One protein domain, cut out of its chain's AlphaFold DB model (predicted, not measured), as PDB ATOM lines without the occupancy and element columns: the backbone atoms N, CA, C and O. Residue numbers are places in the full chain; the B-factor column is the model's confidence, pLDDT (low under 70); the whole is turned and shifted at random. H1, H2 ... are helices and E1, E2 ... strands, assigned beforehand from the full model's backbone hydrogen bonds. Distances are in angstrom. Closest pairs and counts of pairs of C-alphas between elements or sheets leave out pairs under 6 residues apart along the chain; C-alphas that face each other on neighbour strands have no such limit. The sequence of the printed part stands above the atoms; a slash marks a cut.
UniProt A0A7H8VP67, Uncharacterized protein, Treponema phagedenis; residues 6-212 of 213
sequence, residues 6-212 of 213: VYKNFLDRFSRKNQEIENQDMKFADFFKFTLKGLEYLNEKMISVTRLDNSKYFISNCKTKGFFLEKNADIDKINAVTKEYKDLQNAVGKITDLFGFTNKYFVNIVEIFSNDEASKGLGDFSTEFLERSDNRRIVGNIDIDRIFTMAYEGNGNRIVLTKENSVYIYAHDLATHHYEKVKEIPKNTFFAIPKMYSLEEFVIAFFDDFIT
ATOM      1  N   VAL A   6     -38.762 -16.091 -49.190       96.94
ATOM      2  CA  VAL A   6     -39.785 -16.960 -48.605       96.94
ATOM      3  C   VAL A   6     -39.484 -17.200 -47.130       96.94
ATOM      4  O   VAL A   6     -40.373 -17.050 -46.294       96.94
ATOM      5  N   TYR A   7     -38.229 -17.489 -46.787       96.56
ATOM      6  CA  TYR A   7     -37.796 -17.650 -45.404       96.56
ATOM      7  C   TYR A   7     -37.981 -16.357 -44.607       96.56
ATOM      8  O   TYR A   7     -38.526 -16.385 -43.504       96.56
ATOM      9  N   LYS A   8     -37.634 -15.204 -45.191       95.69
ATOM     10  CA  LYS A   8     -37.930 -13.899 -44.588       95.69
ATOM     11  C   LYS A   8     -39.424 -13.737 -44.300       95.69
ATOM     12  O   LYS A   8     -39.793 -13.390 -43.183       95.69
ATOM     13  N   ASN A   9     -40.279 -14.027 -45.282       96.38
ATOM     14  CA  ASN A   9     -41.729 -13.933 -45.121       96.38
ATOM     15  C   ASN A   9     -42.246 -14.872 -44.022       96.38
ATOM     16  O   ASN A   9     -43.152 -14.502 -43.277       96.38
ATOM     17  N   PHE A  10     -41.673 -16.072 -43.897       95.44
ATOM     18  CA  PHE A  10     -41.963 -16.984 -42.793       95.44
ATOM     19  C   PHE A  10     -41.596 -16.360 -41.437       95.44
ATOM     20  O   PHE A  10     -42.435 -16.333 -40.533       95.44
ATOM     21  N   LEU A  11     -40.379 -15.823 -41.298       95.62
ATOM     22  CA  LEU A  11     -39.921 -15.196 -40.056       95.62
ATOM     23  C   LEU A  11     -40.824 -14.029 -39.650       95.62
ATOM     24  O   LEU A  11     -41.269 -13.977 -38.502       95.62
ATOM     25  N   ASP A  12     -41.134 -13.150 -40.603       95.69
ATOM     26  CA  ASP A  12     -41.966 -11.965 -40.397       95.69
ATOM     27  C   ASP A  12     -43.404 -12.357 -40.012       95.69
ATOM     28  O   ASP A  12     -43.963 -11.817 -39.057       95.69
ATOM     29  N   ARG A  13     -44.000 -13.343 -40.700       95.44
ATOM     30  CA  ARG A  13     -45.382 -13.792 -40.444       95.44
ATOM     31  C   ARG A  13     -45.562 -14.410 -39.059       95.44
ATOM     32  O   ARG A  13     -46.621 -14.245 -38.457       95.44
ATOM     33  N   PHE A  14     -44.564 -15.147 -38.576       93.75
ATOM     34  CA  PHE A  14     -44.645 -15.879 -37.309       93.75
ATOM     35  C   PHE A  14     -43.819 -15.250 -36.182       93.75
ATOM     36  O   PHE A  14     -43.650 -15.874 -35.133       93.75
ATOM     37  N   SER A  15     -43.303 -14.032 -36.380       94.25
ATOM     38  CA  SER A  15     -42.460 -13.314 -35.413       94.25
ATOM     39  C   SER A  15     -41.295 -14.167 -34.890       94.25
ATOM     40  O   SER A  15     -40.978 -14.167 -33.696       94.25
ATOM     41  N   ARG A  16     -40.676 -14.955 -35.776       91.94
ATOM     42  CA  ARG A  16     -39.570 -15.857 -35.432       91.94
ATOM     43  C   ARG A  16     -38.240 -15.122 -35.539       91.94
ATOM     44  O   ARG A  16     -38.053 -14.234 -36.365       91.94
ATOM     45  N   LYS A  17     -37.282 -15.515 -34.699       92.06
ATOM     46  CA  LYS A  17     -35.903 -15.033 -34.817       92.06
ATOM     47  C   LYS A  17     -35.225 -15.719 -35.997       92.06
ATOM     48  O   LYS A  17     -35.450 -16.906 -36.221       92.06
ATOM     49  N   ASN A  18     -34.367 -14.982 -36.694       90.94
ATOM     50  CA  ASN A  18     -33.538 -15.552 -37.745       90.94
ATOM     51  C   ASN A  18     -32.554 -16.581 -37.156       90.94
ATOM     52  O   ASN A  18     -31.841 -16.272 -36.199       90.94
ATOM     53  N   GLN A  19     -32.537 -17.780 -37.736       91.31
ATOM     54  CA  GLN A  19     -31.631 -18.883 -37.396       91.31
ATOM     55  C   GLN A  19     -30.746 -19.292 -38.587       91.31
ATOM     56  O   GLN A  19     -30.056 -20.307 -38.519       91.31
ATOM     57  N   GLU A  20     -30.772 -18.527 -39.682       92.25
ATOM     58  CA  GLU A  20     -29.950 -18.758 -40.867       92.25
ATOM     59  C   GLU A  20     -28.460 -18.743 -40.515       92.25
ATOM     60  O   GLU A  20     -27.928 -17.757 -40.000       92.25
ATOM     61  N   ILE A  21     -27.791 -19.845 -40.843       92.38
ATOM     62  CA  ILE A  21     -26.331 -19.960 -40.813       92.38
ATOM     63  C   ILE A  21     -25.767 -19.660 -42.202       92.38
ATOM     64  O   ILE A  21     -24.737 -19.003 -42.337       92.38
ATOM     65  N   GLU A  22     -26.427 -20.182 -43.231       93.44
ATOM     66  CA  GLU A  22     -26.008 -20.101 -44.625       93.44
ATOM     67  C   GLU A  22     -27.243 -20.159 -45.524       93.44
ATOM     68  O   GLU A  22     -28.203 -20.862 -45.210       93.44
ATOM     69  N   ASN A  23     -27.207 -19.449 -46.646       94.19
ATOM     70  CA  ASN A  23     -28.228 -19.522 -47.679       94.19
ATOM     71  C   ASN A  23     -27.564 -19.550 -49.057       94.19
ATOM     72  O   ASN A  23     -26.644 -18.771 -49.325       94.19
ATOM     73  N   GLN A  24     -28.036 -20.454 -49.913       95.50
ATOM     74  CA  GLN A  24     -27.563 -20.593 -51.281       95.50
ATOM     75  C   GLN A  24     -28.708 -20.973 -52.221       95.50
ATOM     76  O   GLN A  24     -29.442 -21.926 -51.962       95.50
ATOM     77  N   ASP A  25     -28.787 -20.285 -53.359       96.12
ATOM     78  CA  ASP A  25     -29.614 -20.712 -54.485       96.12
ATOM     79  C   ASP A  25     -28.855 -21.759 -55.312       96.12
ATOM     80  O   ASP A  25     -27.693 -21.559 -55.681       96.12
ATOM     81  N   MET A  26     -29.504 -22.878 -55.618       96.25
ATOM     82  CA  MET A  26     -28.926 -23.956 -56.425       96.25
ATOM     83  C   MET A  26     -30.003 -24.689 -57.218       96.25
ATOM     84  O   MET A  26     -31.200 -24.488 -56.991       96.25
ATOM     85  N   LYS A  27     -29.593 -25.532 -58.169       95.81
ATOM     86  CA  LYS A  27     -30.553 -26.379 -58.871       95.81
ATOM     87  C   LYS A  27     -31.067 -27.462 -57.933       95.81
ATOM     88  O   LYS A  27     -30.338 -27.953 -57.072       95.81
ATOM     89  N   PHE A  28     -32.305 -27.889 -58.142       94.38
ATOM     90  CA  PHE A  28     -32.926 -28.958 -57.367       94.38
ATOM     91  C   PHE A  28     -32.052 -30.220 -57.332       94.38
ATOM     92  O   PHE A  28     -31.827 -30.775 -56.258       94.38
ATOM     93  N   ALA A  29     -31.498 -30.621 -58.482       93.38
ATOM     94  CA  ALA A  29     -30.642 -31.804 -58.601       93.38
ATOM     95  C   ALA A  29     -29.282 -31.674 -57.888       93.38
ATOM     96  O   ALA A  29     -28.657 -32.688 -57.570       93.38
ATOM     97  N   ASP A  30     -28.821 -30.449 -57.612       93.94
ATOM     98  CA  ASP A  30     -27.569 -30.234 -56.878       93.94
ATOM     99  C   ASP A  30     -27.742 -30.588 -55.391       93.94
ATOM    100  O   ASP A  30     -26.803 -31.069 -54.748       93.94
ATOM    101  N   PHE A  31     -28.955 -30.403 -54.856       93.44
ATOM    102  CA  PHE A  31     -29.286 -30.684 -53.460       93.44
ATOM    103  C   PHE A  31     -29.949 -32.051 -53.255       93.44
ATOM    104  O   PHE A  31     -29.557 -32.821 -52.374       93.44
ATOM    105  N   PHE A  32     -30.963 -32.364 -54.060       91.25
ATOM    106  CA  PHE A  32     -31.715 -33.607 -53.979       91.25
ATOM    107  C   PHE A  32     -31.189 -34.617 -54.992       91.25
ATOM    108  O   PHE A  32     -31.360 -34.468 -56.198       91.25
ATOM    109  N   LYS A  33     -30.567 -35.684 -54.485       83.56
ATOM    110  CA  LYS A  33     -29.955 -36.736 -55.303       83.56
ATOM    111  C   LYS A  33     -30.828 -37.987 -55.334       83.56
ATOM    112  O   LYS A  33     -30.442 -39.019 -54.794       83.56
ATOM    113  N   PHE A  34     -32.004 -37.889 -55.950       79.81
ATOM    114  CA  PHE A  34     -32.847 -39.050 -56.246       79.81
ATOM    115  C   PHE A  34     -33.290 -39.069 -57.701       79.81
ATOM    116  O   PHE A  34     -33.332 -38.044 -58.377       79.81
ATOM    117  N   THR A  35     -33.629 -40.262 -58.177       72.75
ATOM    118  CA  THR A  35     -34.214 -40.461 -59.499       72.75
ATOM    119  C   THR A  35     -35.571 -41.115 -59.313       72.75
ATOM    120  O   THR A  35     -35.660 -42.311 -59.051       72.75
ATOM    121  N   LEU A  36     -36.621 -40.309 -59.422       77.94
ATOM    122  CA  LEU A  36     -37.995 -40.775 -59.529       77.94
ATOM    123  C   LEU A  36     -38.480 -40.417 -60.932       77.94
ATOM    124  O   LEU A  36     -38.295 -39.279 -61.376       77.94
ATOM    125  N   LYS A  37     -39.077 -41.384 -61.627       81.00
ATOM    126  CA  LYS A  37     -39.668 -41.135 -62.938       81.00
ATOM    127  C   LYS A  37     -40.758 -40.065 -62.803       81.00
ATOM    128  O   LYS A  37     -41.489 -40.043 -61.821       81.00
ATOM    129  N   GLY A  38     -40.837 -39.148 -63.763       80.56
ATOM    130  CA  GLY A  38     -41.822 -38.064 -63.757       80.56
ATOM    131  C   GLY A  38     -41.394 -36.811 -62.992       80.56
ATOM    132  O   GLY A  38     -42.086 -35.801 -63.087       80.56
ATOM    133  N   LEU A  39     -40.250 -36.828 -62.295       87.31
ATOM    134  CA  LEU A  39     -39.694 -35.663 -61.596       87.31
ATOM    135  C   LEU A  39     -38.417 -35.105 -62.227       87.31
ATOM    136  O   LEU A  39     -37.827 -34.163 -61.708       87.31
ATOM    137  N   GLU A  40     -38.003 -35.615 -63.387       89.50
ATOM    138  CA  GLU A  40     -36.792 -35.160 -64.079       89.50
ATOM    139  C   GLU A  40     -36.858 -33.669 -64.444       89.50
ATOM    140  O   GLU A  40     -35.834 -32.988 -64.501       89.50
ATOM    141  N   TYR A  41     -38.070 -33.144 -64.646       89.25
ATOM    142  CA  TYR A  41     -38.304 -31.731 -64.936       89.25
ATOM    143  C   TYR A  41     -37.933 -30.809 -63.756       89.25
ATOM    144  O   TYR A  41     -37.708 -29.612 -63.969       89.25
ATOM    145  N   LEU A  42     -37.871 -31.337 -62.524       91.56
ATOM    146  CA  LEU A  42     -37.455 -30.582 -61.342       91.56
ATOM    147  C   LEU A  42     -35.965 -30.282 -61.355       91.56
ATOM    148  O   LEU A  42     -35.570 -29.268 -60.796       91.56
ATOM    149  N   ASN A  43     -35.148 -31.116 -62.002       91.56
ATOM    150  CA  ASN A  43     -33.689 -31.070 -61.884       91.56
ATOM    151  C   ASN A  43     -33.093 -29.692 -62.189       91.56
ATOM    152  O   ASN A  43     -32.138 -29.284 -61.538       91.56
ATOM    153  N   GLU A  44     -33.686 -28.966 -63.137       92.56
ATOM    154  CA  GLU A  44     -33.249 -27.634 -63.567       92.56
ATOM    155  C   GLU A  44     -33.962 -26.484 -62.834       92.56
ATOM    156  O   GLU A  44     -33.679 -25.311 -63.088       92.56
ATOM    157  N   LYS A  45     -34.910 -26.781 -61.938       94.19
ATOM    158  CA  LYS A  45     -35.598 -25.768 -61.132       94.19
ATOM    159  C   LYS A  45     -34.651 -25.228 -60.071       94.19
ATOM    160  O   LYS A  45     -33.947 -25.984 -59.408       94.19
ATOM    161  N   MET A  46     -34.667 -23.911 -59.904       95.56
ATOM    162  CA  MET A  46     -33.932 -23.249 -58.833       95.56
ATOM    163  C   MET A  46     -34.694 -23.384 -57.520       95.56
ATOM    164  O   MET A  46     -35.909 -23.187 -57.483       95.56
ATOM    165  N   ILE A  47     -33.957 -23.690 -56.461       96.88
ATOM    166  CA  ILE A  47     -34.423 -23.670 -55.077       96.88
ATOM    167  C   ILE A  47     -33.452 -22.852 -54.237       96.88
ATOM    168  O   ILE A  47     -32.262 -22.780 -54.552       96.88
ATOM    169  N   SER A  48     -33.956 -22.283 -53.147       97.19
ATOM    170  CA  SER A  48     -33.108 -21.691 -52.119       97.19
ATOM    171  C   SER A  48     -32.953 -22.677 -50.973       97.19
ATOM    172  O   SER A  48     -33.937 -23.227 -50.475       97.19
ATOM    173  N   VAL A  49     -31.712 -22.915 -50.563       96.69
ATOM    174  CA  VAL A  49     -31.362 -23.815 -49.466       96.69
ATOM    175  C   VAL A  49     -30.810 -22.978 -48.325       96.69
ATOM    176  O   VAL A  49     -29.659 -22.539 -48.355       96.69
ATOM    177  N   THR A  50     -31.631 -22.766 -47.303       96.56
ATOM    178  CA  THR A  50     -31.239 -22.071 -46.075       96.56
ATOM    179  C   THR A  50     -30.866 -23.103 -45.020       96.56
ATOM    180  O   THR A  50     -31.733 -23.802 -44.494       96.56
ATOM    181  N   ARG A  51     -29.578 -23.213 -44.686       95.25
ATOM    182  CA  ARG A  51     -29.112 -24.058 -43.584       95.25
ATOM    183  C   ARG A  51     -29.392 -23.371 -42.251       95.25
ATOM    184  O   ARG A  51     -28.988 -22.227 -42.029       95.25
ATOM    185  N   LEU A  52     -30.043 -24.110 -41.363       92.88
ATOM    186  CA  LEU A  52     -30.335 -23.733 -39.984       92.88
ATOM    187  C   LEU A  52     -29.411 -24.517 -39.033       92.88
ATOM    188  O   LEU A  52     -28.430 -25.134 -39.462       92.88
ATOM    189  N   ASP A  53     -29.694 -24.496 -37.735       83.75
ATOM    190  CA  ASP A  53     -28.954 -25.293 -36.757       83.75
ATOM    191  C   ASP A  53     -29.211 -26.811 -36.902       83.75
ATOM    192  O   ASP A  53     -30.206 -27.257 -37.466       83.75
ATOM    193  N   ASN A  54     -28.277 -27.633 -36.408       73.75
ATOM    194  CA  ASN A  54     -28.466 -29.080 -36.200       73.75
ATOM    195  C   ASN A  54     -28.967 -29.891 -37.420       73.75
ATOM    196  O   ASN A  54     -29.874 -30.711 -37.287       73.75
ATOM    197  N   SER A  55     -28.380 -29.690 -38.606       79.56
ATOM    198  CA  SER A  55     -28.739 -30.415 -39.847       79.56
ATOM    199  C   SER A  55     -30.170 -30.170 -40.350       79.56
ATOM    200  O   SER A  55     -30.698 -30.964 -41.137       79.56
ATOM    201  N   LYS A  56     -30.784 -29.063 -39.919       92.31
ATOM    202  CA  LYS A  56     -32.075 -28.597 -40.419       92.31
ATOM    203  C   LYS A  56     -31.884 -27.613 -41.562       92.31
ATOM    204  O   LYS A  56     -30.958 -26.800 -41.566       92.31
ATOM    205  N   TYR A  57     -32.788 -27.673 -42.522       95.75
ATOM    206  CA  TYR A  57     -32.813 -26.792 -43.677       95.75
ATOM    207  C   TYR A  57     -34.212 -26.220 -43.844       95.75
ATOM    208  O   TYR A  57     -35.201 -26.893 -43.563       95.75
ATOM    209  N   PHE A  58     -34.293 -24.995 -44.341       96.81
ATOM    210  CA  PHE A  58     -35.497 -24.474 -44.962       96.81
ATOM    211  C   PHE A  58     -35.261 -24.431 -46.468       96.81
ATOM    212  O   PHE A  58     -34.335 -23.764 -46.936       96.81
ATOM    213  N   ILE A  59     -36.063 -25.183 -47.213       97.44
ATOM    214  CA  ILE A  59     -35.982 -25.274 -48.669       97.44
ATOM    215  C   ILE A  59     -37.118 -24.444 -49.246       97.44
ATOM    216  O   ILE A  59     -38.273 -24.704 -48.919       97.44
ATOM    217  N   SER A  60     -36.818 -23.464 -50.096       97.50
ATOM    218  CA  SER A  60     -37.833 -22.632 -50.749       97.50
ATOM    219  C   SER A  60     -37.832 -22.812 -52.262       97.50
ATOM    220  O   SER A  60     -36.806 -23.118 -52.871       97.50
ATOM    221  N   ASN A  61     -38.986 -22.576 -52.888       96.25
ATOM    222  CA  ASN A  61     -39.113 -22.498 -54.344       96.25
ATOM    223  C   ASN A  61     -38.687 -21.120 -54.901       96.25
ATOM    224  O   ASN A  61     -39.013 -20.796 -56.044       96.25
ATOM    225  N   CYS A  62     -38.024 -20.289 -54.083       94.31
ATOM    226  CA  CYS A  62     -37.627 -18.903 -54.359       94.31
ATOM    227  C   CYS A  62     -38.782 -17.923 -54.650       94.31
ATOM    228  O   CYS A  62     -38.532 -16.803 -55.101       94.31
ATOM    229  N   LYS A  63     -40.042 -18.324 -54.436       94.00
ATOM    230  CA  LYS A  63     -41.221 -17.524 -54.788       94.00
ATOM    231  C   LYS A  63     -42.169 -17.367 -53.608       94.00
ATOM    232  O   LYS A  63     -42.243 -16.294 -53.014       94.00
ATOM    233  N   THR A  64     -42.885 -18.430 -53.264       95.31
ATOM    234  CA  THR A  64     -44.044 -18.381 -52.359       95.31
ATOM    235  C   THR A  64     -44.060 -19.506 -51.334       95.31
ATOM    236  O   THR A  64     -44.644 -19.330 -50.262       95.31
ATOM    237  N   LYS A  65     -43.406 -20.637 -51.621       96.94
ATOM    238  CA  LYS A  65     -43.497 -21.856 -50.815       96.94
ATOM    239  C   LYS A  65     -42.144 -22.282 -50.287       96.94
ATOM    240  O   LYS A  65     -41.113 -22.102 -50.938       96.94
ATOM    241  N   GLY A  66     -42.165 -22.880 -49.106       96.62
ATOM    242  CA  GLY A  66     -40.998 -23.503 -48.511       96.62
ATOM    243  C   GLY A  66     -41.374 -24.599 -47.533       96.62
ATOM    244  O   GLY A  66     -42.517 -24.682 -47.099       96.62
ATOM    245  N   PHE A  67     -40.426 -25.456 -47.199       96.62
ATOM    246  CA  PHE A  67     -40.622 -26.512 -46.218       96.62
ATOM    247  C   PHE A  67     -39.374 -26.705 -45.367       96.62
ATOM    248  O   PHE A  67     -38.248 -26.451 -45.806       96.62
ATOM    249  N   PHE A  68     -39.587 -27.163 -44.139       95.25
ATOM    250  CA  PHE A  68     -38.512 -27.530 -43.231       95.25
ATOM    251  C   PHE A  68     -38.105 -28.971 -43.470       95.25
ATOM    252  O   PHE A  68     -38.952 -29.853 -43.583       95.25
ATOM    253  N   LEU A  69     -36.801 -29.194 -43.543       94.81
ATOM    254  CA  LEU A  69     -36.202 -30.470 -43.873       94.81
ATOM    255  C   LEU A  69     -35.150 -30.846 -42.834       94.81
ATOM    256  O   LEU A  69     -34.239 -30.073 -42.545       94.81
ATOM    257  N   GLU A  70     -35.228 -32.073 -42.342       92.12
ATOM    258  CA  GLU A  70     -34.232 -32.692 -41.478       92.12
ATOM    259  C   GLU A  70     -33.590 -33.862 -42.228       92.12
ATOM    260  O   GLU A  70     -34.250 -34.840 -42.593       92.12
ATOM    261  N   LYS A  71     -32.279 -33.775 -42.478       84.94
ATOM    262  CA  LYS A  71     -31.518 -34.904 -43.026       84.94
ATOM    263  C   LYS A  71     -31.225 -35.867 -41.871       84.94
ATOM    264  O   LYS A  71     -30.335 -35.600 -41.070       84.94
ATOM    265  N   ASN A  72     -31.981 -36.958 -41.762       70.69
ATOM    266  CA  ASN A  72     -31.733 -38.005 -40.770       70.69
ATOM    267  C   ASN A  72     -31.762 -39.400 -41.416       70.69
ATOM    268  O   ASN A  72     -32.689 -39.714 -42.157       70.69
ATOM    269  N   ALA A  73     -30.760 -40.226 -41.103       63.31
ATOM    270  CA  ALA A  73     -30.412 -41.476 -41.787       63.31
ATOM    271  C   ALA A  73     -30.944 -42.750 -41.097       63.31
ATOM    272  O   ALA A  73     -30.481 -43.857 -41.366       63.31
ATOM    273  N   ASP A  74     -31.900 -42.629 -40.177       79.06
ATOM    274  CA  ASP A  74     -32.384 -43.791 -39.420       79.06
ATOM    275  C   ASP A  74     -33.392 -44.666 -40.190       79.06
ATOM    276  O   ASP A  74     -33.767 -45.735 -39.705       79.06
ATOM    277  N   ILE A  75     -33.806 -44.269 -41.401       84.50
ATOM    278  CA  ILE A  75     -34.812 -45.001 -42.188       84.50
ATOM    279  C   ILE A  75     -34.360 -46.418 -42.572       84.50
ATOM    280  O   ILE A  75     -35.175 -47.342 -42.651       84.50
ATOM    281  N   ASP A  76     -33.053 -46.638 -42.730       84.06
ATOM    282  CA  ASP A  76     -32.514 -47.944 -43.113       84.06
ATOM    283  C   ASP A  76     -32.784 -49.025 -42.059       84.06
ATOM    284  O   ASP A  76     -32.971 -50.194 -42.414       84.06
ATOM    285  N   LYS A  77     -32.921 -48.630 -40.784       82.12
ATOM    286  CA  LYS A  77     -33.223 -49.522 -39.651       82.12
ATOM    287  C   LYS A  77     -34.678 -50.015 -39.647       82.12
ATOM    288  O   LYS A  77     -35.007 -50.990 -38.973       82.12
ATOM    289  N   ILE A  78     -35.562 -49.393 -40.430       79.62
ATOM    290  CA  ILE A  78     -36.993 -49.712 -40.461       79.62
ATOM    291  C   ILE A  78     -37.257 -50.866 -41.434       79.62
ATOM    292  O   ILE A  78     -37.268 -50.697 -42.647       79.62
ATOM    293  N   ASN A  79     -37.534 -52.066 -40.923       74.50
ATOM    294  CA  ASN A  79     -37.786 -53.252 -41.767       74.50
ATOM    295  C   ASN A  79     -39.196 -53.326 -42.388       74.50
ATOM    296  O   ASN A  79     -39.488 -54.240 -43.157       74.50
ATOM    297  N   ALA A  80     -40.094 -52.404 -42.033       72.31
ATOM    298  CA  ALA A  80     -41.502 -52.469 -42.423       72.31
ATOM    299  C   ALA A  80     -41.823 -51.795 -43.767       72.31
ATOM    300  O   ALA A  80     -42.897 -52.050 -44.309       72.31
ATOM    301  N   VAL A  81     -40.914 -50.974 -44.298       79.56
ATOM    302  CA  VAL A  81     -41.140 -50.135 -45.487       79.56
ATOM    303  C   VAL A  81     -40.468 -50.695 -46.737       79.56
ATOM    304  O   VAL A  81     -39.512 -51.472 -46.647       79.56
ATOM    305  N   THR A  82     -40.973 -50.300 -47.906       84.50
ATOM    306  CA  THR A  82     -40.399 -50.677 -49.200       84.50
ATOM    307  C   THR A  82     -39.017 -50.061 -49.389       84.50
ATOM    308  O   THR A  82     -38.686 -49.028 -48.801       84.50
ATOM    309  N   LYS A  83     -38.187 -50.703 -50.218       87.56
ATOM    310  CA  LYS A  83     -36.874 -50.156 -50.572       87.56
ATOM    311  C   LYS A  83     -37.022 -48.797 -51.261       87.56
ATOM    312  O   LYS A  83     -36.258 -47.896 -50.941       87.56
ATOM    313  N   GLU A  84     -38.028 -48.631 -52.125       88.81
ATOM    314  CA  GLU A  84     -38.259 -47.353 -52.808       88.81
ATOM    315  C   GLU A  84     -38.486 -46.206 -51.817       88.81
ATOM    316  O   GLU A  84     -37.920 -45.128 -51.987       88.81
ATOM    317  N   TYR A  85     -39.248 -46.440 -50.746       89.62
ATOM    318  CA  TYR A  85     -39.461 -45.428 -49.714       89.62
ATOM    319  C   TYR A  85     -38.177 -45.088 -48.945       89.62
ATOM    320  O   TYR A  85     -37.925 -43.916 -48.663       89.62
ATOM    321  N   LYS A  86     -37.340 -46.088 -48.633       89.06
ATOM    322  CA  LYS A  86     -36.037 -45.852 -47.987       89.06
ATOM    323  C   LYS A  86     -35.119 -45.018 -48.868       89.06
ATOM    324  O   LYS A  86     -34.558 -44.035 -48.395       89.06
ATOM    325  N   ASP A  87     -34.999 -45.390 -50.139       88.50
ATOM    326  CA  ASP A  87     -34.157 -44.691 -51.111       88.50
ATOM    327  C   ASP A  87     -34.624 -43.232 -51.276       88.50
ATOM    328  O   ASP A  87     -33.806 -42.308 -51.259       88.50
ATOM    329  N   LEU A  88     -35.943 -43.009 -51.346       89.81
ATOM    330  CA  LEU A  88     -36.542 -41.677 -51.383       89.81
ATOM    331  C   LEU A  88     -36.233 -40.866 -50.119       89.81
ATOM    332  O   LEU A  88     -35.767 -39.733 -50.232       89.81
ATOM    333  N   GLN A  89     -36.487 -41.419 -48.928       89.50
ATOM    334  CA  GLN A  89     -36.254 -40.706 -47.671       89.50
ATOM    335  C   GLN A  89     -34.770 -40.364 -47.531       89.50
ATOM    336  O   GLN A  89     -34.451 -39.208 -47.270       89.50
ATOM    337  N   ASN A  90     -33.862 -41.306 -47.796       88.88
ATOM    338  CA  ASN A  90     -32.419 -41.070 -47.707       88.88
ATOM    339  C   ASN A  90     -31.964 -39.909 -48.608       88.88
ATOM    340  O   ASN A  90     -31.062 -39.145 -48.253       88.88
ATOM    341  N   ALA A  91     -32.593 -39.748 -49.771       88.88
ATOM    342  CA  ALA A  91     -32.261 -38.676 -50.695       88.88
ATOM    343  C   ALA A  91     -32.932 -37.337 -50.349       88.88
ATOM    344  O   ALA A  91     -32.281 -36.284 -50.386       88.88
ATOM    345  N   VAL A  92     -34.223 -37.353 -50.009       90.56
ATOM    346  CA  VAL A  92     -34.997 -36.146 -49.696       90.56
ATOM    347  C   VAL A  92     -34.707 -35.687 -48.275       90.56
ATOM    348  O   VAL A  92     -34.216 -34.576 -48.087       90.56
ATOM    349  N   GLY A  93     -34.894 -36.557 -47.294       90.75
ATOM    350  CA  GLY A  93     -34.928 -36.276 -45.865       90.75
ATOM    351  C   GLY A  93     -36.363 -36.230 -45.343       90.75
ATOM    352  O   GLY A  93     -37.325 -36.429 -46.084       90.75
ATOM    353  N   LYS A  94     -36.495 -35.946 -44.051       91.81
ATOM    354  CA  LYS A  94     -37.776 -35.838 -43.355       91.81
ATOM    355  C   LYS A  94     -38.271 -34.399 -43.392       91.81
ATOM    356  O   LYS A  94     -37.527 -33.497 -43.015       91.81
ATOM    357  N   ILE A  95     -39.505 -34.176 -43.820       93.81
ATOM    358  CA  ILE A  95     -40.110 -32.843 -43.872       93.81
ATOM    359  C   ILE A  95     -40.947 -32.639 -42.614       93.81
ATOM    360  O   ILE A  95     -41.792 -33.475 -42.321       93.81
ATOM    361  N   THR A  96     -40.717 -31.557 -41.871       91.56
ATOM    362  CA  THR A  96     -41.316 -31.352 -40.536       91.56
ATOM    363  C   THR A  96     -42.286 -30.182 -40.443       91.56
ATOM    364  O   THR A  96     -42.971 -30.041 -39.435       91.56
ATOM    365  N   ASP A  97     -42.346 -29.327 -41.463       91.56
ATOM    366  CA  ASP A  97     -43.327 -28.244 -41.539       91.56
ATOM    367  C   ASP A  97     -43.379 -27.677 -42.967       91.56
ATOM    368  O   ASP A  97     -42.390 -27.739 -43.711       91.56
ATOM    369  N   LEU A  98     -44.524 -27.111 -43.344       94.75
ATOM    370  CA  LEU A  98     -44.807 -26.561 -44.667       94.75
ATOM    371  C   LEU A  98     -45.210 -25.086 -44.568       94.75
ATOM    372  O   LEU A  98     -46.046 -24.688 -43.763       94.75
ATOM    373  N   PHE A  99     -44.680 -24.262 -45.466       94.69
ATOM    374  CA  PHE A  99     -44.979 -22.839 -45.559       94.69
ATOM    375  C   PHE A  99     -45.491 -22.474 -46.951       94.69
ATOM    376  O   PHE A  99     -44.859 -22.777 -47.959       94.69
ATOM    377  N   GLY A 100     -46.635 -21.787 -47.008       92.88
ATOM    378  CA  GLY A 100     -47.219 -21.307 -48.266       92.88
ATOM    379  C   GLY A 100     -47.981 -22.366 -49.073       92.88
ATOM    380  O   GLY A 100     -48.481 -22.057 -50.150       92.88
ATOM    381  N   PHE A 101     -48.118 -23.592 -48.565       91.88
ATOM    382  CA  PHE A 101     -48.921 -24.635 -49.201       91.88
ATOM    383  C   PHE A 101     -50.417 -24.376 -48.969       91.88
ATOM    384  O   PHE A 101     -50.868 -24.228 -47.835       91.88
ATOM    385  N   THR A 102     -51.193 -24.320 -50.053       84.12
ATOM    386  CA  THR A 102     -52.661 -24.146 -50.028       84.12
ATOM    387  C   THR A 102     -53.406 -25.391 -50.502       84.12
ATOM    388  O   THR A 102     -54.629 -25.382 -50.645       84.12
ATOM    389  N   ASN A 103     -52.673 -26.464 -50.790       83.19
ATOM    390  CA  ASN A 103     -53.228 -27.724 -51.239       83.19
ATOM    391  C   ASN A 103     -54.011 -28.399 -50.114       83.19
ATOM    392  O   ASN A 103     -53.475 -28.603 -49.027       83.19
ATOM    393  N   LYS A 104     -55.245 -28.820 -50.395       82.25
ATOM    394  CA  LYS A 104     -56.103 -29.510 -49.421       82.25
ATOM    395  C   LYS A 104     -55.550 -30.859 -48.932       82.25
ATOM    396  O   LYS A 104     -56.059 -31.369 -47.945       82.25
ATOM    397  N   TYR A 105     -54.559 -31.431 -49.620       84.19
ATOM    398  CA  TYR A 105     -53.913 -32.700 -49.262       84.19
ATOM    399  C   TYR A 105     -52.657 -32.533 -48.395       84.19
ATOM    400  O   TYR A 105     -52.144 -33.518 -47.876       84.19
ATOM    401  N   PHE A 106     -52.155 -31.304 -48.243       85.69
ATOM    402  CA  PHE A 106     -50.930 -30.995 -47.497       85.69
ATOM    403  C   PHE A 106     -51.195 -29.937 -46.416       85.69
ATOM    404  O   PHE A 106     -50.400 -29.022 -46.205       85.69
ATOM    405  N   VAL A 107     -52.348 -30.030 -45.746       79.19
ATOM    406  CA  VAL A 107     -52.787 -29.067 -44.725       79.19
ATOM    407  C   VAL A 107     -52.381 -29.561 -43.341       79.19
ATOM    408  O   VAL A 107     -52.550 -30.731 -43.031       79.19
ATOM    409  N   ASN A 108     -51.895 -28.665 -42.476       82.12
ATOM    410  CA  ASN A 108     -51.528 -28.981 -41.085       82.12
ATOM    411  C   ASN A 108     -50.506 -30.123 -40.949       82.12
ATOM    412  O   ASN A 108     -50.542 -30.865 -39.967       82.12
ATOM    413  N   ILE A 109     -49.614 -30.269 -41.929       87.94
ATOM    414  CA  ILE A 109     -48.570 -31.291 -41.919       87.94
ATOM    415  C   ILE A 109     -47.649 -31.080 -40.720       87.94
ATOM    416  O   ILE A 109     -47.095 -30.000 -40.538       87.94
ATOM    417  N   VAL A 110     -47.478 -32.137 -39.932       88.56
ATOM    418  CA  VAL A 110     -46.453 -32.214 -38.884       88.56
ATOM    419  C   VAL A 110     -45.239 -32.972 -39.395       88.56
ATOM    420  O   VAL A 110     -44.111 -32.645 -39.046       88.56
ATOM    421  N   GLU A 111     -45.454 -33.992 -40.224       90.44
ATOM    422  CA  GLU A 111     -44.351 -34.750 -40.797       90.44
ATOM    423  C   GLU A 111     -44.726 -35.348 -42.155       90.44
ATOM    424  O   GLU A 111     -45.839 -35.847 -42.318       90.44
ATOM    425  N   ILE A 112     -43.795 -35.325 -43.113       92.06
ATOM    426  CA  ILE A 112     -43.810 -36.104 -44.361       92.06
ATOM    427  C   ILE A 112     -42.454 -36.802 -44.497       92.06
ATOM    428  O   ILE A 112     -41.416 -36.267 -44.106       92.06
ATOM    429  N   PHE A 113     -42.464 -38.000 -45.074       90.44
ATOM    430  CA  PHE A 113     -41.311 -38.893 -45.160       90.44
ATOM    431  C   PHE A 113     -40.799 -39.303 -43.770       90.44
ATOM    432  O   PHE A 113     -39.603 -39.259 -43.471       90.44
ATOM    433  N   SER A 114     -41.750 -39.698 -42.914       86.56
ATOM    434  CA  SER A 114     -41.510 -40.138 -41.540       86.56
ATOM    435  C   SER A 114     -40.525 -41.305 -41.436       86.56
ATOM    436  O   SER A 114     -40.434 -42.157 -42.329       86.56
ATOM    437  N   ASN A 115     -39.816 -41.345 -40.306       80.06
ATOM    438  CA  ASN A 115     -38.901 -42.401 -39.875       80.06
ATOM    439  C   ASN A 115     -39.354 -43.087 -38.570       80.06
ATOM    440  O   ASN A 115     -38.552 -43.751 -37.916       80.06
ATOM    441  N   ASP A 116     -40.601 -42.892 -38.147       69.69
ATOM    442  CA  ASP A 116     -41.059 -43.364 -36.848       69.69
ATOM    443  C   ASP A 116     -41.245 -44.896 -36.819       69.69
ATOM    444  O   ASP A 116     -41.975 -45.490 -37.613       69.69
ATOM    445  N   GLU A 117     -40.583 -45.571 -35.878       61.16
ATOM    446  CA  GLU A 117     -40.769 -47.010 -35.677       61.16
ATOM    447  C   GLU A 117     -42.139 -47.351 -35.079       61.16
ATOM    448  O   GLU A 117     -42.636 -48.450 -35.330       61.16
ATOM    449  N   ALA A 118     -42.761 -46.417 -34.347       56.00
ATOM    450  CA  ALA A 118     -44.123 -46.546 -33.831       56.00
ATOM    451  C   ALA A 118     -45.185 -46.385 -34.934       56.00
ATOM    452  O   ALA A 118     -46.356 -46.692 -34.727       56.00
ATOM    453  N   SER A 119     -44.770 -45.994 -36.140       57.50
ATOM    454  CA  SER A 119     -45.616 -45.929 -37.330       57.50
ATOM    455  C   SER A 119     -45.743 -47.266 -38.077       57.50
ATOM    456  O   SER A 119     -46.354 -47.304 -39.150       57.50
ATOM    457  N   LYS A 120     -45.174 -48.359 -37.534       60.75
ATOM    458  CA  LYS A 120     -45.261 -49.732 -38.067       60.75
ATOM    459  C   LYS A 120     -46.532 -50.429 -37.590       60.75
ATOM    460  O   LYS A 120     -46.608 -50.848 -36.437       60.75
ATOM    461  N   GLY A 121     -47.484 -50.627 -38.503       59.47
ATOM    462  CA  GLY A 121     -48.810 -51.106 -38.131       59.47
ATOM    463  C   GLY A 121     -49.512 -50.066 -37.263       59.47
ATOM    464  O   GLY A 121     -48.888 -49.246 -36.601       59.47
ATOM    465  N   LEU A 122     -50.833 -50.038 -37.281       63.91
ATOM    466  CA  LEU A 122     -51.567 -48.956 -36.632       63.91
ATOM    467  C   LEU A 122     -51.410 -48.882 -35.097       63.91
ATOM    468  O   LEU A 122     -52.052 -48.020 -34.529       63.91
ATOM    469  N   GLY A 123     -50.577 -49.700 -34.434       55.44
ATOM    470  CA  GLY A 123     -50.095 -49.518 -33.054       55.44
ATOM    471  C   GLY A 123     -51.189 -49.255 -32.015       55.44
ATOM    472  O   GLY A 123     -51.754 -50.187 -31.453       55.44
ATOM    473  N   ASP A 124     -51.502 -47.981 -31.782       51.34
ATOM    474  CA  ASP A 124     -52.565 -47.529 -30.875       51.34
ATOM    475  C   ASP A 124     -53.977 -47.573 -31.504       51.34
ATOM    476  O   ASP A 124     -54.982 -47.730 -30.813       51.34
ATOM    477  N   PHE A 125     -54.072 -47.483 -32.831       58.62
ATOM    478  CA  PHE A 125     -55.315 -47.421 -33.609       58.62
ATOM    479  C   PHE A 125     -55.792 -48.788 -34.107       58.62
ATOM    480  O   PHE A 125     -56.907 -48.901 -34.617       58.62
ATOM    481  N   SER A 126     -54.986 -49.844 -33.939       58.12
ATOM    482  CA  SER A 126     -55.418 -51.213 -34.234       58.12
ATOM    483  C   SER A 126     -56.609 -51.618 -33.372       58.12
ATOM    484  O   SER A 126     -57.468 -52.339 -33.855       58.12
ATOM    485  N   THR A 127     -56.712 -51.137 -32.130       59.41
ATOM    486  CA  THR A 127     -57.802 -51.503 -31.211       59.41
ATOM    487  C   THR A 127     -59.153 -50.951 -31.674       59.41
ATOM    488  O   THR A 127     -60.061 -51.736 -31.928       59.41
ATOM    489  N   GLU A 128     -59.277 -49.634 -31.885       57.47
ATOM    490  CA  GLU A 128     -60.524 -49.015 -32.379       57.47
ATOM    491  C   GLU A 128     -60.925 -49.563 -33.760       57.47
ATOM    492  O   GLU A 128     -62.103 -49.779 -34.050       57.47
ATOM    493  N   PHE A 129     -59.937 -49.834 -34.616       60.62
ATOM    494  CA  PHE A 129     -60.153 -50.451 -35.918       60.62
ATOM    495  C   PHE A 129     -60.652 -51.902 -35.813       60.62
ATOM    496  O   PHE A 129     -61.620 -52.264 -36.485       60.62
ATOM    497  N   LEU A 130     -60.018 -52.733 -34.979       60.84
ATOM    498  CA  LEU A 130     -60.399 -54.133 -34.765       60.84
ATOM    499  C   LEU A 130     -61.767 -54.254 -34.087       60.84
ATOM    500  O   LEU A 130     -62.509 -55.178 -34.402       60.84
ATOM    501  N   GLU A 131     -62.131 -53.318 -33.208       61.22
ATOM    502  CA  GLU A 131     -63.465 -53.246 -32.597       61.22
ATOM    503  C   GLU A 131     -64.573 -52.951 -33.620       61.22
ATOM    504  O   GLU A 131     -65.714 -53.374 -33.438       61.22
ATOM    505  N   ARG A 132     -64.248 -52.232 -34.703       58.47
ATOM    506  CA  ARG A 132     -65.203 -51.813 -35.746       58.47
ATOM    507  C   ARG A 132     -65.156 -52.658 -37.022       58.47
ATOM    508  O   ARG A 132     -65.950 -52.406 -37.930       58.47
ATOM    509  N   SER A 133     -64.235 -53.615 -37.120       57.75
ATOM    510  CA  SER A 133     -64.046 -54.465 -38.298       57.75
ATOM    511  C   SER A 133     -64.451 -55.911 -38.018       57.75
ATOM    512  O   SER A 133     -63.907 -56.556 -37.124       57.75
ATOM    513  N   ASP A 134     -65.334 -56.462 -38.852       55.72
ATOM    514  CA  ASP A 134     -65.776 -57.860 -38.757       55.72
ATOM    515  C   ASP A 134     -64.649 -58.873 -39.078       55.72
ATOM    516  O   ASP A 134     -64.716 -60.032 -38.662       55.72
ATOM    517  N   ASN A 135     -63.583 -58.447 -39.780       55.78
ATOM    518  CA  ASN A 135     -62.440 -59.279 -40.177       55.78
ATOM    519  C   ASN A 135     -61.133 -58.797 -39.522       55.78
ATOM    520  O   ASN A 135     -60.633 -57.702 -39.778       55.78
ATOM    521  N   ARG A 136     -60.557 -59.664 -38.684       56.84
ATOM    522  CA  ARG A 136     -59.565 -59.376 -37.628       56.84
ATOM    523  C   ARG A 136     -58.149 -58.945 -38.069       56.84
ATOM    524  O   ARG A 136     -57.250 -58.991 -37.237       56.84
ATOM    525  N   ARG A 137     -57.907 -58.572 -39.334       60.56
ATOM    526  CA  ARG A 137     -56.572 -58.112 -39.805       60.56
ATOM    527  C   ARG A 137     -56.561 -57.509 -41.213       60.56
ATOM    528  O   ARG A 137     -55.764 -56.622 -41.494       60.56
ATOM    529  N   ILE A 138     -57.418 -58.015 -42.101       63.38
ATOM    530  CA  ILE A 138     -57.481 -57.605 -43.509       63.38
ATOM    531  C   ILE A 138     -58.807 -56.899 -43.764       63.38
ATOM    532  O   ILE A 138     -59.864 -57.456 -43.468       63.38
ATOM    533  N   VAL A 139     -58.751 -55.702 -44.345       60.50
ATOM    534  CA  VAL A 139     -59.938 -54.897 -44.661       60.50
ATOM    535  C   VAL A 139     -59.800 -54.278 -46.043       60.50
ATOM    536  O   VAL A 139     -58.799 -53.627 -46.326       60.50
ATOM    537  N   GLY A 140     -60.777 -54.516 -46.925       61.59
ATOM    538  CA  GLY A 140     -60.701 -54.089 -48.328       61.59
ATOM    539  C   GLY A 140     -59.408 -54.530 -49.032       61.59
ATOM    540  O   GLY A 140     -58.905 -53.806 -49.883       61.59
ATOM    541  N   ASN A 141     -58.857 -55.691 -48.649       67.88
ATOM    542  CA  ASN A 141     -57.559 -56.246 -49.078       67.88
ATOM    543  C   ASN A 141     -56.294 -55.556 -48.532       67.88
ATOM    544  O   ASN A 141     -55.190 -55.899 -48.951       67.88
ATOM    545  N   ILE A 142     -56.418 -54.636 -47.575       74.44
ATOM    546  CA  ILE A 142     -55.278 -54.010 -46.893       74.44
ATOM    547  C   ILE A 142     -54.925 -54.834 -45.651       74.44
ATOM    548  O   ILE A 142     -55.769 -55.021 -44.774       74.44
ATOM    549  N   ASP A 143     -53.681 -55.313 -45.563       75.81
ATOM    550  CA  ASP A 143     -53.125 -55.919 -44.345       75.81
ATOM    551  C   ASP A 143     -52.575 -54.812 -43.441       75.81
ATOM    552  O   ASP A 143     -51.533 -54.221 -43.729       75.81
ATOM    553  N   ILE A 144     -53.291 -54.524 -42.354       74.50
ATOM    554  CA  ILE A 144     -52.978 -53.420 -41.435       74.50
ATOM    555  C   ILE A 144     -51.601 -53.548 -40.779       74.50
ATOM    556  O   ILE A 144     -50.984 -52.540 -40.453       74.50
ATOM    557  N   ASP A 145     -51.079 -54.766 -40.625       73.31
ATOM    558  CA  ASP A 145     -49.752 -54.997 -40.042       73.31
ATOM    559  C   ASP A 145     -48.629 -54.694 -41.048       73.31
ATOM    560  O   ASP A 145     -47.440 -54.715 -40.722       73.31
ATOM    561  N   ARG A 146     -48.999 -54.444 -42.308       77.44
ATOM    562  CA  ARG A 146     -48.102 -54.149 -43.428       77.44
ATOM    563  C   ARG A 146     -48.293 -52.722 -43.944       77.44
ATOM    564  O   ARG A 146     -47.912 -52.446 -45.083       77.44
ATOM    565  N   ILE A 147     -48.843 -51.829 -43.119       81.94
ATOM    566  CA  ILE A 147     -48.927 -50.397 -43.416       81.94
ATOM    567  C   ILE A 147     -47.947 -49.597 -42.564       81.94
ATOM    568  O   ILE A 147     -47.631 -49.953 -41.426       81.94
ATOM    569  N   PHE A 148     -47.483 -48.500 -43.139       85.19
ATOM    570  CA  PHE A 148     -46.542 -47.582 -42.528       85.19
ATOM    571  C   PHE A 148     -47.074 -46.154 -42.628       85.19
ATOM    572  O   PHE A 148     -47.487 -45.738 -43.706       85.19
ATOM    573  N   THR A 149     -47.073 -45.391 -41.535       87.81
ATOM    574  CA  THR A 149     -47.397 -43.954 -41.614       87.81
ATOM    575  C   THR A 149     -46.223 -43.217 -42.249       87.81
ATOM    576  O   THR A 149     -45.150 -43.156 -41.662       87.81
ATOM    577  N   MET A 150     -46.418 -42.656 -43.443       90.00
ATOM    578  CA  MET A 150     -45.382 -41.887 -44.142       90.00
ATOM    579  C   MET A 150     -45.535 -40.375 -43.971       90.00
ATOM    580  O   MET A 150     -44.559 -39.644 -44.141       90.00
ATOM    581  N   ALA A 151     -46.731 -39.903 -43.621       89.56
ATOM    582  CA  ALA A 151     -46.975 -38.519 -43.230       89.56
ATOM    583  C   ALA A 151     -48.119 -38.430 -42.215       89.56
ATOM    584  O   ALA A 151     -48.975 -39.315 -42.173       89.56
ATOM    585  N   TYR A 152     -48.169 -37.371 -41.412       86.75
ATOM    586  CA  TYR A 152     -49.309 -37.112 -40.535       86.75
ATOM    587  C   TYR A 152     -49.538 -35.622 -40.279       86.75
ATOM    588  O   TYR A 152     -48.625 -34.793 -40.314       86.75
ATOM    589  N   GLU A 153     -50.802 -35.303 -40.033       86.38
ATOM    590  CA  GLU A 153     -51.308 -33.968 -39.757       86.38
ATOM    591  C   GLU A 153     -51.467 -33.754 -38.243       86.38
ATOM    592  O   GLU A 153     -51.707 -34.690 -37.476       86.38
ATOM    593  N   GLY A 154     -51.409 -32.501 -37.794       82.56
ATOM    594  CA  GLY A 154     -51.553 -32.144 -36.376       82.56
ATOM    595  C   GLY A 154     -52.943 -32.416 -35.788       82.56
ATOM    596  O   GLY A 154     -53.102 -32.415 -34.570       82.56
ATOM    597  N   ASN A 155     -53.945 -32.668 -36.635       78.75
ATOM    598  CA  ASN A 155     -55.304 -33.065 -36.240       78.75
ATOM    599  C   ASN A 155     -55.457 -34.589 -36.034       78.75
ATOM    600  O   ASN A 155     -56.547 -35.046 -35.697       78.75
ATOM    601  N   GLY A 156     -54.392 -35.372 -36.243       78.62
ATOM    602  CA  GLY A 156     -54.394 -36.826 -36.077       78.62
ATOM    603  C   GLY A 156     -54.648 -37.633 -37.355       78.62
ATOM    604  O   GLY A 156     -54.592 -38.862 -37.295       78.62
ATOM    605  N   ASN A 157     -54.884 -36.994 -38.508       81.25
ATOM    606  CA  ASN A 157     -54.933 -37.699 -39.791       81.25
ATOM    607  C   ASN A 157     -53.546 -38.203 -40.194       81.25
ATOM    608  O   ASN A 157     -52.524 -37.574 -39.921       81.25
ATOM    609  N   ARG A 158     -53.514 -39.338 -40.887       86.31
ATOM    610  CA  ARG A 158     -52.291 -40.003 -41.331       86.31
ATOM    611  C   ARG A 158     -52.372 -40.299 -42.817       86.31
ATOM    612  O   ARG A 158     -53.410 -40.721 -43.314       86.31
ATOM    613  N   ILE A 159     -51.252 -40.157 -43.506       89.56
ATOM    614  CA  ILE A 159     -51.040 -40.697 -44.843       89.56
ATOM    615  C   ILE A 159     -50.203 -41.958 -44.675       89.56
ATOM    616  O   ILE A 159     -49.087 -41.920 -44.152       89.56
ATOM    617  N   VAL A 160     -50.767 -43.088 -45.078       89.00
ATOM    618  CA  VAL A 160     -50.175 -44.410 -44.907       89.00
ATOM    619  C   VAL A 160     -49.752 -44.995 -46.248       89.00
ATOM    620  O   VAL A 160     -50.388 -44.757 -47.273       89.00
ATOM    621  N   LEU A 161     -48.685 -45.784 -46.211       89.69
ATOM    622  CA  LEU A 161     -48.103 -46.513 -47.326       89.69
ATOM    623  C   LEU A 161     -48.183 -48.014 -47.040       89.69
ATOM    624  O   LEU A 161     -47.740 -48.472 -45.984       89.69
ATOM    625  N   THR A 162     -48.732 -48.791 -47.968       85.88
ATOM    626  CA  THR A 162     -48.686 -50.259 -47.899       85.88
ATOM    627  C   THR A 162     -47.363 -50.790 -48.449       85.88
ATOM    628  O   THR A 162     -46.671 -50.117 -49.214       85.88
ATOM    629  N   LYS A 163     -47.009 -52.041 -48.128       79.56
ATOM    630  CA  LYS A 163     -45.842 -52.708 -48.739       79.56
ATOM    631  C   LYS A 163     -45.940 -52.861 -50.261       79.56
ATOM    632  O   LYS A 163     -44.923 -53.054 -50.913       79.56
ATOM    633  N   GLU A 164     -47.141 -52.784 -50.817       83.81
ATOM    634  CA  GLU A 164     -47.416 -52.787 -52.253       83.81
ATOM    635  C   GLU A 164     -47.364 -51.366 -52.861       83.81
ATOM    636  O   GLU A 164     -47.846 -51.148 -53.969       83.81
ATOM    637  N   ASN A 165     -46.785 -50.396 -52.140       85.94
ATOM    638  CA  ASN A 165     -46.651 -48.985 -52.512       85.94
ATOM    639  C   ASN A 165     -47.974 -48.237 -52.721       85.94
ATOM    640  O   ASN A 165     -47.982 -47.199 -53.378       85.94
ATOM    641  N   SER A 166     -49.082 -48.721 -52.154       89.12
ATOM    642  CA  SER A 166     -50.363 -48.013 -52.213       89.12
ATOM    643  C   SER A 166     -50.460 -46.961 -51.114       89.12
ATOM    644  O   SER A 166     -50.112 -47.234 -49.964       89.12
ATOM    645  N   VAL A 167     -50.964 -45.780 -51.461       89.81
ATOM    646  CA  VAL A 167     -51.113 -44.639 -50.555       89.81
ATOM    647  C   VAL A 167     -52.577 -44.445 -50.179       89.81
ATOM    648  O   VAL A 167     -53.457 -44.395 -51.038       89.81
ATOM    649  N   TYR A 168     -52.829 -44.300 -48.880       88.75
ATOM    650  CA  TYR A 168     -54.156 -44.026 -48.337       88.75
ATOM    651  C   TYR A 168     -54.093 -42.946 -47.265       88.75
ATOM    652  O   TYR A 168     -53.083 -42.776 -46.589       88.75
ATOM    653  N   ILE A 169     -55.206 -42.255 -47.061       86.81
ATOM    654  CA  ILE A 169     -55.457 -41.485 -45.852       86.81
ATOM    655  C   ILE A 169     -56.122 -42.400 -44.839       86.81
ATOM    656  O   ILE A 169     -57.169 -42.991 -45.108       86.81
ATOM    657  N   TYR A 170     -55.529 -42.467 -43.660       82.44
ATOM    658  CA  TYR A 170     -56.196 -42.902 -42.453       82.44
ATOM    659  C   TYR A 170     -56.679 -41.658 -41.696       82.44
ATOM    660  O   TYR A 170     -55.866 -40.868 -41.214       82.44
ATOM    661  N   ALA A 171     -57.995 -41.449 -41.642       75.25
ATOM    662  CA  ALA A 171     -58.586 -40.241 -41.068       75.25
ATOM    663  C   ALA A 171     -59.221 -40.545 -39.706       75.25
ATOM    664  O   ALA A 171     -60.086 -41.416 -39.613       75.25
ATOM    665  N   HIS A 172     -58.807 -39.813 -38.671       65.31
ATOM    666  CA  HIS A 172     -59.408 -39.885 -37.334       65.31
ATOM    667  C   HIS A 172     -60.521 -38.834 -37.158       65.31
ATOM    668  O   HIS A 172     -61.434 -39.012 -36.354       65.31
ATOM    669  N   ASP A 173     -60.484 -37.759 -37.952       64.19
ATOM    670  CA  ASP A 173     -61.566 -36.780 -38.073       64.19
ATOM    671  C   ASP A 173     -62.459 -37.107 -39.290       64.19
ATOM    672  O   ASP A 173     -62.004 -37.557 -40.342       64.19
ATOM    673  N   LEU A 174     -63.763 -36.879 -39.147       55.50
ATOM    674  CA  LEU A 174     -64.811 -37.182 -40.122       55.50
ATOM    675  C   LEU A 174     -64.850 -36.219 -41.314       55.50
ATOM    676  O   LEU A 174     -65.624 -36.464 -42.245       55.50
ATOM    677  N   ALA A 175     -64.041 -35.155 -41.326       57.81
ATOM    678  CA  ALA A 175     -63.976 -34.156 -42.398       57.81
ATOM    679  C   ALA A 175     -63.316 -34.695 -43.693       57.81
ATOM    680  O   ALA A 175     -62.388 -34.118 -44.253       57.81
ATOM    681  N   THR A 176     -63.823 -35.815 -44.208       61.31
ATOM    682  CA  THR A 176     -63.277 -36.588 -45.336       61.31
ATOM    683  C   THR A 176     -63.900 -36.210 -46.684       61.31
ATOM    684  O   THR A 176     -63.868 -36.981 -47.639       61.31
ATOM    685  N   HIS A 177     -64.445 -34.994 -46.807       62.47
ATOM    686  CA  HIS A 177     -65.228 -34.533 -47.967       62.47
ATOM    687  C   HIS A 177     -64.463 -34.480 -49.304       62.47
ATOM    688  O   HIS A 177     -65.050 -34.198 -50.348       62.47
ATOM    689  N   HIS A 178     -63.153 -34.707 -49.286       73.19
ATOM    690  CA  HIS A 178     -62.276 -34.608 -50.451       73.19
ATOM    691  C   HIS A 178     -61.616 -35.927 -50.847       73.19
ATOM    692  O   HIS A 178     -60.844 -35.933 -51.811       73.19
ATOM    693  N   TYR A 179     -61.920 -37.008 -50.128       81.81
ATOM    694  CA  TYR A 179     -61.304 -38.314 -50.308       81.81
ATOM    695  C   TYR A 179     -62.313 -39.357 -50.783       81.81
ATOM    696  O   TYR A 179     -63.514 -39.267 -50.524       81.81
ATOM    697  N   GLU A 180     -61.816 -40.370 -51.481       83.81
ATOM    698  CA  GLU A 180     -62.635 -41.465 -51.990       83.81
ATOM    699  C   GLU A 180     -62.663 -42.593 -50.964       83.81
ATOM    700  O   GLU A 180     -61.625 -43.141 -50.597       83.81
ATOM    701  N   LYS A 181     -63.851 -42.963 -50.475       79.88
ATOM    702  CA  LYS A 181     -63.962 -44.094 -49.550       79.88
ATOM    703  C   LYS A 181     -63.529 -45.381 -50.259       79.88
ATOM    704  O   LYS A 181     -64.091 -45.735 -51.297       79.88
ATOM    705  N   VAL A 182     -62.604 -46.122 -49.655       77.19
ATOM    706  CA  VAL A 182     -62.209 -47.440 -50.163       77.19
ATOM    707  C   VAL A 182     -63.366 -48.433 -49.972       77.19
ATOM    708  O   VAL A 182     -64.032 -48.460 -48.930       77.19
ATOM    709  N   LYS A 183     -63.654 -49.224 -51.012       70.44
ATOM    710  CA  LYS A 183     -64.735 -50.221 -50.988       70.44
ATOM    711  C   LYS A 183     -64.455 -51.291 -49.934       70.44
ATOM    712  O   LYS A 183     -63.306 -51.638 -49.704       70.44
ATOM    713  N   GLU A 184     -65.517 -51.814 -49.319       67.38
ATOM    714  CA  GLU A 184     -65.441 -52.944 -48.368       67.38
ATOM    715  C   GLU A 184     -64.624 -52.656 -47.093       67.38
ATOM    716  O   GLU A 184     -64.228 -53.563 -46.367       67.38
ATOM    717  N   ILE A 185     -64.424 -51.370 -46.796       68.25
ATOM    718  CA  ILE A 185     -63.779 -50.882 -45.581       68.25
ATOM    719  C   ILE A 185     -64.845 -50.259 -44.647       68.25
ATOM    720  O   ILE A 185     -65.771 -49.583 -45.142       68.25
ATOM    721  N   PRO A 186     -64.769 -50.459 -43.308       61.78
ATOM    722  CA  PRO A 186     -65.630 -49.778 -42.347       61.78
ATOM    723  C   PRO A 186     -65.674 -48.270 -42.599       61.78
ATOM    724  O   PRO A 186     -64.731 -47.662 -43.110       61.78
ATOM    725  N   LYS A 187     -66.811 -47.639 -42.292       59.97
ATOM    726  CA  LYS A 187     -66.928 -46.181 -42.431       59.97
ATOM    727  C   LYS A 187     -65.837 -45.498 -41.592       59.97
ATOM    728  O   LYS A 187     -65.604 -45.917 -40.465       59.97
ATOM    729  N   ASN A 188     -65.234 -44.440 -42.143       62.22
ATOM    730  CA  ASN A 188     -64.299 -43.548 -41.445       62.22
ATOM    731  C   ASN A 188     -63.003 -44.227 -40.979       62.22
ATOM    732  O   ASN A 188     -62.644 -44.136 -39.814       62.22
ATOM    733  N   THR A 189     -62.333 -44.945 -41.880       74.06
ATOM    734  CA  THR A 189     -61.033 -45.565 -41.576       74.06
ATOM    735  C   THR A 189     -60.034 -45.260 -42.685       74.06
ATOM    736  O   THR A 189     -59.214 -44.368 -42.509       74.06
ATOM    737  N   PHE A 190     -60.150 -45.898 -43.853       80.94
ATOM    738  CA  PHE A 190     -59.262 -45.650 -44.992       80.94
ATOM    739  C   PHE A 190     -59.966 -44.985 -46.171       80.94
ATOM    740  O   PHE A 190     -61.068 -45.372 -46.581       80.94
ATOM    741  N   PHE A 191     -59.274 -44.016 -46.757       85.12
ATOM    742  CA  PHE A 191     -59.705 -43.286 -47.935       85.12
ATOM    743  C   PHE A 191     -58.556 -43.164 -48.930       85.12
ATOM    744  O   PHE A 191     -57.395 -43.073 -48.545       85.12
ATOM    745  N   ALA A 192     -58.871 -43.141 -50.216       86.88
ATOM    746  CA  ALA A 192     -57.904 -42.837 -51.252       86.88
ATOM    747  C   ALA A 192     -57.849 -41.326 -51.506       86.88
ATOM    748  O   ALA A 192     -58.872 -40.628 -51.482       86.88
ATOM    749  N   ILE A 193     -56.645 -40.829 -51.777       87.56
ATOM    750  CA  ILE A 193     -56.442 -39.477 -52.285       87.56
ATOM    751  C   ILE A 193     -56.679 -39.528 -53.799       87.56
ATOM    752  O   ILE A 193     -56.000 -40.298 -54.484       87.56
ATOM    753  N   PRO A 194     -57.610 -38.734 -54.357       85.50
ATOM    754  CA  PRO A 194     -57.834 -38.717 -55.796       85.50
ATOM    755  C   PRO A 194     -56.528 -38.474 -56.560       85.50
ATOM    756  O   PRO A 194     -55.874 -37.452 -56.351       85.50
ATOM    757  N   LYS A 195     -56.182 -39.395 -57.469       87.44
ATOM    758  CA  LYS A 195     -54.964 -39.360 -58.309       87.44
ATOM    759  C   LYS A 195     -53.622 -39.497 -57.564       87.44
ATOM    760  O   LYS A 195     -52.591 -39.285 -58.187       87.44
ATOM    761  N   MET A 196     -53.617 -39.836 -56.273       91.75
ATOM    762  CA  MET A 196     -52.392 -40.147 -55.520       91.75
ATOM    763  C   MET A 196     -52.557 -41.508 -54.844       91.75
ATOM    764  O   MET A 196     -52.752 -41.604 -53.633       91.75
ATOM    765  N   TYR A 197     -52.551 -42.564 -55.655       90.94
ATOM    766  CA  TYR A 197     -52.784 -43.935 -55.206       90.94
ATOM    767  C   TYR A 197     -51.481 -44.671 -54.891       90.94
ATOM    768  O   TYR A 197     -51.519 -45.727 -54.262       90.94
ATOM    769  N   SER A 198     -50.339 -44.125 -55.303       92.62
ATOM    770  CA  SER A 198     -49.013 -44.704 -55.108       92.62
ATOM    771  C   SER A 198     -48.009 -43.723 -54.505       92.62
ATOM    772  O   SER A 198     -48.220 -42.508 -54.519       92.62
ATOM    773  N   LEU A 199     -46.890 -44.251 -53.994       91.88
ATOM    774  CA  LEU A 199     -45.781 -43.428 -53.500       91.88
ATOM    775  C   LEU A 199     -45.270 -42.457 -54.575       91.88
ATOM    776  O   LEU A 199     -45.053 -41.287 -54.284       91.88
ATOM    777  N   GLU A 200     -45.105 -42.926 -55.814       91.81
ATOM    778  CA  GLU A 200     -44.624 -42.103 -56.929       91.81
ATOM    779  C   GLU A 200     -45.568 -40.923 -57.196       91.81
ATOM    780  O   GLU A 200     -45.133 -39.773 -57.201       91.81
ATOM    781  N   GLU A 201     -46.870 -41.189 -57.325       93.19
ATOM    782  CA  GLU A 201     -47.878 -40.146 -57.556       93.19
ATOM    783  C   GLU A 201     -47.966 -39.154 -56.391       93.19
ATOM    784  O   GLU A 201     -48.126 -37.957 -56.617       93.19
ATOM    785  N   PHE A 202     -47.835 -39.629 -55.150       93.50
ATOM    786  CA  PHE A 202     -47.814 -38.765 -53.970       93.50
ATOM    787  C   PHE A 202     -46.623 -37.798 -53.998       93.50
ATOM    788  O   PHE A 202     -46.782 -36.600 -53.765       93.50
ATOM    789  N   VAL A 203     -45.429 -38.309 -54.309       93.31
ATOM    790  CA  VAL A 203     -44.198 -37.510 -54.357       93.31
ATOM    791  C   VAL A 203     -44.244 -36.516 -55.515       93.31
ATOM    792  O   VAL A 203     -43.887 -35.353 -55.324       93.31
ATOM    793  N   ILE A 204     -44.734 -36.939 -56.686       92.75
ATOM    794  CA  ILE A 204     -44.973 -36.043 -57.824       92.75
ATOM    795  C   ILE A 204     -45.928 -34.926 -57.416       92.75
ATOM    796  O   ILE A 204     -45.586 -33.756 -57.544       92.75
ATOM    797  N   ALA A 205     -47.081 -35.262 -56.839       92.69
ATOM    798  CA  ALA A 205     -48.068 -34.266 -56.445       92.69
ATOM    799  C   ALA A 205     -47.547 -33.272 -55.396       92.69
ATOM    800  O   ALA A 205     -47.881 -32.088 -55.458       92.69
ATOM    801  N   PHE A 206     -46.727 -33.731 -54.447       94.38
ATOM    802  CA  PHE A 206     -46.081 -32.854 -53.473       94.38
ATOM    803  C   PHE A 206     -45.152 -31.842 -54.153       94.38
ATOM    804  O   PHE A 206     -45.251 -30.640 -53.894       94.38
ATOM    805  N   PHE A 207     -44.262 -32.305 -55.035       94.25
ATOM    806  CA  PHE A 207     -43.301 -31.410 -55.675       94.25
ATOM    807  C   PHE A 207     -43.922 -30.533 -56.766       94.25
ATOM    808  O   PHE A 207     -43.524 -29.374 -56.884       94.25
ATOM    809  N   ASP A 208     -44.922 -31.028 -57.497       92.50
ATOM    810  CA  ASP A 208     -45.743 -30.242 -58.423       92.50
ATOM    811  C   ASP A 208     -46.417 -29.073 -57.684       92.50
ATOM    812  O   ASP A 208     -46.414 -27.936 -58.166       92.50
ATOM    813  N   ASP A 209     -46.955 -29.316 -56.481       93.69
ATOM    814  CA  ASP A 209     -47.500 -28.240 -55.653       93.69
ATOM    815  C   ASP A 209     -46.395 -27.279 -55.209       93.69
ATOM    816  O   ASP A 209     -46.525 -26.070 -55.400       93.69
ATOM    817  N   PHE A 210     -45.285 -27.800 -54.682       95.19
ATOM    818  CA  PHE A 210     -44.165 -26.994 -54.198       95.19
ATOM    819  C   PHE A 210     -43.612 -26.035 -55.260       95.19
ATOM    820  O   PHE A 210     -43.310 -24.885 -54.945       95.19
ATOM    821  N   ILE A 211     -43.491 -26.467 -56.516       93.00
ATOM    822  CA  ILE A 211     -42.952 -25.632 -57.603       93.00
ATOM    823  C   ILE A 211     -43.981 -24.689 -58.238       93.00
ATOM    824  O   ILE A 211     -43.593 -23.806 -59.011       93.00
ATOM    825  N   THR A 212     -45.266 -24.843 -57.912       88.56
ATOM    826  CA  THR A 212     -46.335 -23.942 -58.359       88.56
ATOM    827  C   THR A 212     -46.376 -22.682 -57.488       88.56
ATOM    828  O   THR A 212     -46.239 -22.764 -56.266       88.56
TER     829      THR A 212
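Overview. This is residues 6 to 212 of the 213 residues of an uncharacterized protein of Treponema phagedenis (UniProt A0A7H8VP67). Two strongly twisted, antiparallel sheets of five strands stand side by side, with edge strand E5 next to edge strand E6, making one long row from E1 to E10. H6 lies over E8 and reaches the first sheet with its last residues, H1 lies over E4, and H5 with the loops round it makes the end opposite E1. The 207 printed residues include six named helices and ten named strands, in the order H1 E1 H2 E2 E3 E4 H3 H4 E5 E6 H5 E7 E8 E9 E10 H6; the class is mixed, with 97 residues, under half, in named elements. The whole is compact, with a radius of gyration of the C-alphas of 17.6 A, and elongated, spanning 55 by 34 by 30 A.

Along the chain. Find C-alpha 6 at (-39.785, -16.960, -48.605); from there H1 runs to residue 13. Next come E1, residues 22 to 27, 16.2 A long; H2, 28 to 31; E2, 46 to 51, 16.0 A; E3, 56 to 60; and E4, 66 to 70. Then read H3, 74 to 77; H4, 83 to 92, 14.2 A; E5, 94 to 99, 15.0 A; E6, 109 to 112; and H5, 126 to 132. E7, 147 to 153, spans 17.0 A, followed by E8, 158 to 162; E9, 167 to 170; and E10, 190 to 192. H6, residues 199 to 211, spans 18.5 A and ends at C-alpha 211 (-42.952, -25.632, -57.603).

Arrangement. The first sheet runs E1 E2 E3 E4 E5; look for N 24 and O 49 at 3.1 A, N 50 and O 58 at 2.9 A, N 57 and O 69 at 2.8 A, and N 68 and O 97 at 2.9 A. E2 E3 E4 form a meander, each strand the antiparallel neighbour of the one before, as do E7 E8 E9 E10. H1 is on the first sheet at a height of 9.7 A, its Val 6 C-alpha 6.4 A from that of Ser 60, the closest to E3. H2 only grazes this sheet. H3 and H4 touch, closest at the C-alphas of Ile 75 and Lys 86, 6.0 A. The closest C-alphas of E5 and E6, Thr 96 and Glu 111, are 4.6 A apart. In the second sheet, E6 E7 E8 E9 E10, find N 110 and O 152 at 2.9 A, N 150 and O 159 at 2.9 A, N 160 and O 168 at 2.8 A, and N 169 and O 191 at 2.8 A. H6 is on it at a height of 11.7 A, along the strands, at 13 degrees to E8 on the local plane. H5 is on neither sheet. In H1, H4, H5 and H6 every O i to N i+4 pair is within hydrogen-bond range; H2 and H3 are too short for one.

Size, cuts and confidence. The farthest C-alphas, Glu 22 and Asp 134, are 55.2 A apart. The printed part has no cut; its long links are H2 to E2, E6 to H5, H5 to E7 and E9 to E10. The pLDDT is under 70 at residues 73, 116 to 141, 172 to 177 and 184 to 188.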